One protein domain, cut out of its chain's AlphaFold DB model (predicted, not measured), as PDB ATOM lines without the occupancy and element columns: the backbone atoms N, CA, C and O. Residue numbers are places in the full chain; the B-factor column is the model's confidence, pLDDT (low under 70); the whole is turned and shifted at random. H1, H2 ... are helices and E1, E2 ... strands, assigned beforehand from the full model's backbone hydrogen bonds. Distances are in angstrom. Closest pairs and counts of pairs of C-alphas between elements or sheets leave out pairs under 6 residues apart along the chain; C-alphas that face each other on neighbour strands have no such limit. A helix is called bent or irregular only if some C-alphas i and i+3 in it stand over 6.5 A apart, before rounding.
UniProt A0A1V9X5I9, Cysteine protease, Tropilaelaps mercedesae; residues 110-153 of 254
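What this domain is: This is residues 110 to 153 of the 254 residues of the protein "Cysteine protease" of Tropilaelaps mercedesae (UniProt A0A1V9X5I9). A short hairpin of two strands, E1 and E2, has a single helix, H1, over one of its faces, and a long stretch with no named element, residues 110 to 126, swings round the outside before the hairpin begins. It is a small and simply built domain, and under half of its residues are in named elements. The printed part has 44 residues, with two named strands and one named helix in the order E1, E2, H1; the sheet has the order E1 - E2 and is antiparallel, and the class is mixed, helices and strands. The whole is compact, with a radius of gyration of the C-alphas of 10.5 A, and its C-alphas span 28 by 23 by 16 A.

How they stand to each other: The printed part opens with residues 110 to 126, whose C-alphas lie 9 to 16 A from the mean of all C-alphas. Strand E1, residues 127 to 129, and strand E2, residues 132 to 134, follow as a hairpin with a tight link of 2 residues. They are antiparallel neighbours, at 149 degrees between their directions. The C-alphas of Tyr 128 and Ala 133 face each other at 4.5 A. N 127 and O 134 are within hydrogen-bond range at 2.8 A, and so are N 132 and O 129 at 2.9 A. A tight link of 5 residues leads from E2 to helix H1, residues 140 to 152. The closest C-alphas of E2 and H1 are those of Tyr 134 and Ser 142, 5.5 A apart, and the centres are 9.5 A apart. The closest C-alphas of E1 and H1 are those of Leu 129 and Phe 150, 7.6 A apart, and the centres are 10.2 A apart. In H1, 8 of 9 O i to N i+4 pairs are within hydrogen-bond range.

Where its parts are: E1 begins at C-alpha 127 at (-40.305, 40.283, -22.310) and measures 6.6 A from first to last C-alpha. E2 measures 6.7 A, ending at C-alpha 134 at (-36.042, 40.382, -24.777). H1 is 19.3 A long and ends at C-alpha 152 at (-41.243, 32.943, -36.746). H1 is neither bent nor irregular, but only just: C-alphas 140 and 143 are 6.1 A apart.

The domain as a whole: The outline is rounded, and the two C-alphas farthest apart, those of Pro 112 and Asn 124, are 27.8 A apart. The printed part has no cut. Both links between named elements are tight. The mean pLDDT of the printed part is 71.7, and it is under 70 in residues 110 to 124 and 136 to 138.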
ATOM      1  N   MET A 110     -47.582  43.241 -39.056       45.22
ATOM      2  CA  MET A 110     -46.942  42.173 -39.836       45.22
ATOM      3  C   MET A 110     -46.607  42.594 -41.280       45.22
ATOM      4  O   MET A 110     -46.057  41.795 -42.038       45.22
ATOM      5  N   SER A 111     -46.904  43.840 -41.668       42.09
ATOM      6  CA  SER A 111     -46.498  44.409 -42.957       42.09
ATOM      7  C   SER A 111     -45.001  44.761 -42.957       42.09
ATOM      8  O   SER A 111     -44.530  45.406 -42.013       42.09
ATOM      9  N   PRO A 112     -44.233  44.412 -44.008       37.34
ATOM     10  CA  PRO A 112     -42.845  44.848 -44.139       37.34
ATOM     11  C   PRO A 112     -42.758  46.385 -44.126       37.34
ATOM     12  O   PRO A 112     -43.306  47.041 -45.006       37.34
ATOM     13  N   GLY A 113     -42.094  46.963 -43.118       44.12
ATOM     14  CA  GLY A 113     -41.869  48.413 -43.003       44.12
ATOM     15  C   GLY A 113     -42.615  49.136 -41.872       44.12
ATOM     16  O   GLY A 113     -42.373  50.327 -41.672       44.12
ATOM     17  N   THR A 114     -43.467  48.462 -41.092       43.16
ATOM     18  CA  THR A 114     -44.123  49.090 -39.930       43.16
ATOM     19  C   THR A 114     -43.123  49.301 -38.782       43.16
ATOM     20  O   THR A 114     -42.636  48.341 -38.186       43.16
ATOM     21  N   LEU A 115     -42.824  50.562 -38.439       42.47
ATOM     22  CA  LEU A 115     -42.065  50.910 -37.231       42.47
ATOM     23  C   LEU A 115     -43.000  50.849 -36.022       42.47
ATOM     24  O   LEU A 115     -43.815  51.738 -35.790       42.47
ATOM     25  N   ILE A 116     -42.874  49.781 -35.250       48.12
ATOM     26  CA  ILE A 116     -43.625  49.590 -34.018       48.12
ATOM     27  C   ILE A 116     -42.858  50.295 -32.897       48.12
ATOM     28  O   ILE A 116     -41.770  49.864 -32.520       48.12
ATOM     29  N   VAL A 117     -43.423  51.364 -32.345       49.44
ATOM     30  CA  VAL A 117     -42.949  51.956 -31.087       49.44
ATOM     31  C   VAL A 117     -44.003  51.641 -30.035       49.44
ATOM     32  O   VAL A 117     -45.030  52.309 -29.965       49.44
ATOM     33  N   MET A 118     -43.794  50.574 -29.262       49.25
ATOM     34  CA  MET A 118     -44.691  50.223 -28.157       49.25
ATOM     35  C   MET A 118     -44.197  50.867 -26.866       49.25
ATOM     36  O   MET A 118     -43.326  50.331 -26.190       49.25
ATOM     37  N   ASN A 119     -44.793  52.011 -26.529       49.72
ATOM     38  CA  ASN A 119     -44.606  52.710 -25.251       49.72
ATOM     39  C   ASN A 119     -45.299  52.011 -24.058       49.72
ATOM     40  O   ASN A 119     -45.232  52.516 -22.942       49.72
ATOM     41  N   ASP A 120     -45.951  50.861 -24.272       49.75
ATOM     42  CA  ASP A 120     -46.776  50.181 -23.258       49.75
ATOM     43  C   ASP A 120     -45.997  49.205 -22.359       49.75
ATOM     44  O   ASP A 120     -46.518  48.742 -21.343       49.75
ATOM     45  N   PHE A 121     -44.747  48.883 -22.702       56.06
ATOM     46  CA  PHE A 121     -43.858  48.172 -21.790       56.06
ATOM     47  C   PHE A 121     -43.166  49.215 -20.923       56.06
ATOM     48  O   PHE A 121     -42.370  50.012 -21.416       56.06
ATOM     49  N   ASN A 122     -43.477  49.225 -19.627       52.22
ATOM     50  CA  ASN A 122     -42.758  50.023 -18.641       52.22
ATOM     51  C   ASN A 122     -41.304  49.518 -18.668       52.22
ATOM     52  O   ASN A 122     -41.026  48.466 -18.101       52.22
ATOM     53  N   GLY A 123     -40.434  50.174 -19.449       54.38
ATOM     54  CA  GLY A 123     -39.250  49.606 -20.123       54.38
ATOM     55  C   GLY A 123     -38.104  49.071 -19.258       54.38
ATOM     56  O   GLY A 123     -36.966  49.036 -19.709       54.38
ATOM     57  N   ASN A 124     -38.373  48.682 -18.018       63.22
ATOM     58  CA  ASN A 124     -37.416  48.090 -17.099       63.22
ATOM     59  C   ASN A 124     -37.514  46.554 -17.030       63.22
ATOM     60  O   ASN A 124     -36.565  45.935 -16.559       63.22
ATOM     61  N   GLU A 125     -38.610  45.930 -17.481       73.38
ATOM     62  CA  GLU A 125     -38.770  44.469 -17.409       73.38
ATOM     63  C   GLU A 125     -38.579  43.787 -18.774       73.38
ATOM     64  O   GLU A 125     -39.134  44.250 -19.776       73.38
ATOM     65  N   PRO A 126     -37.816  42.677 -18.841       83.44
ATOM     66  CA  PRO A 126     -37.665  41.915 -20.071       83.44
ATOM     67  C   PRO A 126     -38.954  41.169 -20.435       83.44
ATOM     68  O   PRO A 126     -39.643  40.602 -19.586       83.44
ATOM     69  N   VAL A 127     -39.244  41.106 -21.730       85.38
ATOM     70  CA  VAL A 127     -40.305  40.283 -22.310       85.38
ATOM     71  C   VAL A 127     -39.759  38.886 -22.559       85.38
ATOM     72  O   VAL A 127     -38.778  38.719 -23.277       85.38
ATOM     73  N   TYR A 128     -40.409  37.866 -22.010       89.56
ATOM     74  CA  TYR A 128     -40.020  36.481 -22.258       89.56
ATOM     75  C   TYR A 128     -40.885  35.854 -23.347       89.56
ATOM     76  O   TYR A 128     -42.113  35.884 -23.276       89.56
ATOM     77  N   LEU A 129     -40.244  35.215 -24.322       93.62
ATOM     78  CA  LEU A 129     -40.904  34.391 -25.328       93.62
ATOM     79  C   LEU A 129     -40.229  33.023 -25.347       93.62
ATOM     80  O   LEU A 129     -39.054  32.909 -25.678       93.62
ATOM     81  N   LEU A 130     -40.962  31.974 -24.960       95.19
ATOM     82  CA  LEU A 130     -40.502  30.577 -24.999       95.19
ATOM     83  C   LEU A 130     -39.065  30.383 -24.467       95.19
ATOM     84  O   LEU A 130     -38.211  29.820 -25.154       95.19
ATOM     85  N   GLY A 131     -38.791  30.921 -23.275       92.62
ATOM     86  CA  GLY A 131     -37.496  30.803 -22.594       92.62
ATOM     87  C   GLY A 131     -36.415  31.809 -23.012       92.62
ATOM     88  O   GLY A 131     -35.372  31.829 -22.374       92.62
ATOM     89  N   GLN A 132     -36.651  32.655 -24.022       91.38
ATOM     90  CA  GLN A 132     -35.740  33.743 -24.399       91.38
ATOM     91  C   GLN A 132     -36.217  35.072 -23.817       91.38
ATOM     92  O   GLN A 132     -37.412  35.365 -23.866       91.38
ATOM     93  N   ALA A 133     -35.287  35.861 -23.285       88.94
ATOM     94  CA  ALA A 133     -35.549  37.183 -22.726       88.94
ATOM     95  C   ALA A 133     -35.235  38.277 -23.754       88.94
ATOM     96  O   ALA A 133     -34.173  38.276 -24.372       88.94
ATOM     97  N   TYR A 134     -36.147  39.231 -23.893       85.81
ATOM     98  CA  TYR A 134     -36.042  40.382 -24.777       85.81
ATOM     99  C   TYR A 134     -36.254  41.644 -23.953       85.81
ATOM    100  O   TYR A 134     -37.377  41.983 -23.591       85.81
ATOM    101  N   GLY A 135     -35.182  42.351 -23.630       76.12
ATOM    102  CA  GLY A 135     -35.290  43.621 -22.931       76.12
ATOM    103  C   GLY A 135     -33.936  44.208 -22.590       76.12
ATOM    104  O   GLY A 135     -33.169  43.624 -21.835       76.12
ATOM    105  N   SER A 136     -33.687  45.399 -23.117       65.06
ATOM    106  CA  SER A 136     -32.796  46.392 -22.532       65.06
ATOM    107  C   SER A 136     -33.253  47.755 -23.039       65.06
ATOM    108  O   SER A 136     -33.486  47.915 -24.239       65.06
ATOM    109  N   ARG A 137     -33.397  48.739 -22.141       58.94
ATOM    110  CA  ARG A 137     -33.700  50.137 -22.511       58.94
ATOM    111  C   ARG A 137     -32.675  50.714 -23.487       58.94
ATOM    112  O   ARG A 137     -33.001  51.629 -24.238       58.94
ATOM    113  N   ASP A 138     -31.486  50.122 -23.495       65.94
ATOM    114  CA  ASP A 138     -30.329  50.575 -24.253       65.94
ATOM    115  C   ASP A 138     -30.098  49.764 -25.538       65.94
ATOM    116  O   ASP A 138     -29.177  50.071 -26.292       65.94
ATOM    117  N   ASP A 139     -30.931  48.751 -25.822       70.94
ATOM    118  CA  ASP A 139     -30.819  47.932 -27.032       70.94
ATOM    119  C   ASP A 139     -32.065  48.045 -27.932       70.94
ATOM    120  O   ASP A 139     -33.000  47.239 -27.838       70.94
ATOM    121  N   PRO A 140     -32.070  48.996 -28.886       70.69
ATOM    122  CA  PRO A 140     -33.103  49.092 -29.916       70.69
ATOM    123  C   PRO A 140     -33.257  47.815 -30.760       70.69
ATOM    124  O   PRO A 140     -34.300  47.609 -31.389       70.69
ATOM    125  N   SER A 141     -32.235  46.950 -30.812       79.50
ATOM    126  CA  SER A 141     -32.286  45.695 -31.560       79.50
ATOM    127  C   SER A 141     -33.052  44.597 -30.818       79.50
ATOM    128  O   SER A 141     -33.701  43.785 -31.476       79.50
ATOM    129  N   SER A 142     -33.096  44.625 -29.481       81.94
ATOM    130  CA  SER A 142     -33.826  43.657 -28.650       81.94
ATOM    131  C   SER A 142     -35.284  43.522 -29.079       81.94
ATOM    132  O   SER A 142     -35.821  42.421 -29.202       81.94
ATOM    133  N   PHE A 143     -35.932  44.647 -29.370       79.00
ATOM    134  CA  PHE A 143     -37.321  44.649 -29.803       79.00
ATOM    135  C   PHE A 143     -37.494  44.072 -31.215       79.00
ATOM    136  O   PHE A 143     -38.394  43.271 -31.458       79.00
ATOM    137  N   ARG A 144     -36.586  44.396 -32.145       82.81
ATOM    138  CA  ARG A 144     -36.572  43.777 -33.483       82.81
ATOM    139  C   ARG A 144     -36.357  42.265 -33.397       82.81
ATOM    140  O   ARG A 144     -37.005  41.521 -34.128       82.81
ATOM    141  N   ASN A 145     -35.500  41.817 -32.483       87.19
ATOM    142  CA  ASN A 145     -35.222  40.405 -32.240       87.19
ATOM    143  C   ASN A 145     -36.438  39.683 -31.645       87.19
ATOM    144  O   ASN A 145     -36.744  38.572 -32.078       87.19
ATOM    145  N   PHE A 146     -37.171  40.327 -30.730       89.44
ATOM    146  CA  PHE A 146     -38.451  39.819 -30.230       89.44
ATOM    147  C   PHE A 146     -39.455  39.639 -31.367       89.44
ATOM    148  O   PHE A 146     -40.035  38.567 -31.501       89.44
ATOM    149  N   PHE A 147     -39.641  40.654 -32.217       88.06
ATOM    150  CA  PHE A 147     -40.592  40.556 -33.326       88.06
ATOM    151  C   PHE A 147     -40.188  39.499 -34.342       88.06
ATOM    152  O   PHE A 147     -41.038  38.722 -34.756       88.06
ATOM    153  N   SER A 148     -38.903  39.421 -34.696       88.19
ATOM    154  CA  SER A 148     -38.384  38.352 -35.555       88.19
ATOM    155  C   SER A 148     -38.665  36.970 -34.959       88.19
ATOM    156  O   SER A 148     -39.065  36.050 -35.671       88.19
ATOM    157  N   ASP A 149     -38.505  36.815 -33.645       93.75
ATOM    158  CA  ASP A 149     -38.809  35.567 -32.955       93.75
ATOM    159  C   ASP A 149     -40.301  35.244 -32.928       93.75
ATOM    160  O   ASP A 149     -40.699  34.118 -33.223       93.75
ATOM    161  N   PHE A 150     -41.124  36.239 -32.612       92.88
ATOM    162  CA  PHE A 150     -42.571  36.124 -32.537       92.88
ATOM    163  C   PHE A 150     -43.182  35.753 -33.890       92.88
ATOM    164  O   PHE A 150     -43.974  34.817 -33.963       92.88
ATOM    165  N   THR A 151     -42.776  36.419 -34.975       90.38
ATOM    166  CA  THR A 151     -43.301  36.158 -36.327       90.38
ATOM    167  C   THR A 151     -42.818  34.836 -36.914       90.38
ATOM    168  O   THR A 151     -43.457  34.300 -37.815       90.38
ATOM    169  N   THR A 152     -41.726  34.282 -36.387       94.00
ATOM    170  CA  THR A 152     -41.243  32.943 -36.746       94.00
ATOM    171  C   THR A 152     -42.146  31.834 -36.189       94.00
ATOM    172  O   THR A 152     -42.115  30.703 -36.678       94.00
ATOM    173  N   ARG A 153     -42.941  32.105 -35.145       95.81
ATOM    174  CA  ARG A 153     -43.768  31.071 -34.513       95.81
ATOM    175  C   ARG A 153     -44.943  30.693 -35.413       95.81
ATOM    176  O   ARG A 153     -45.672  31.550 -35.904       95.81
TER     177      ARG A 153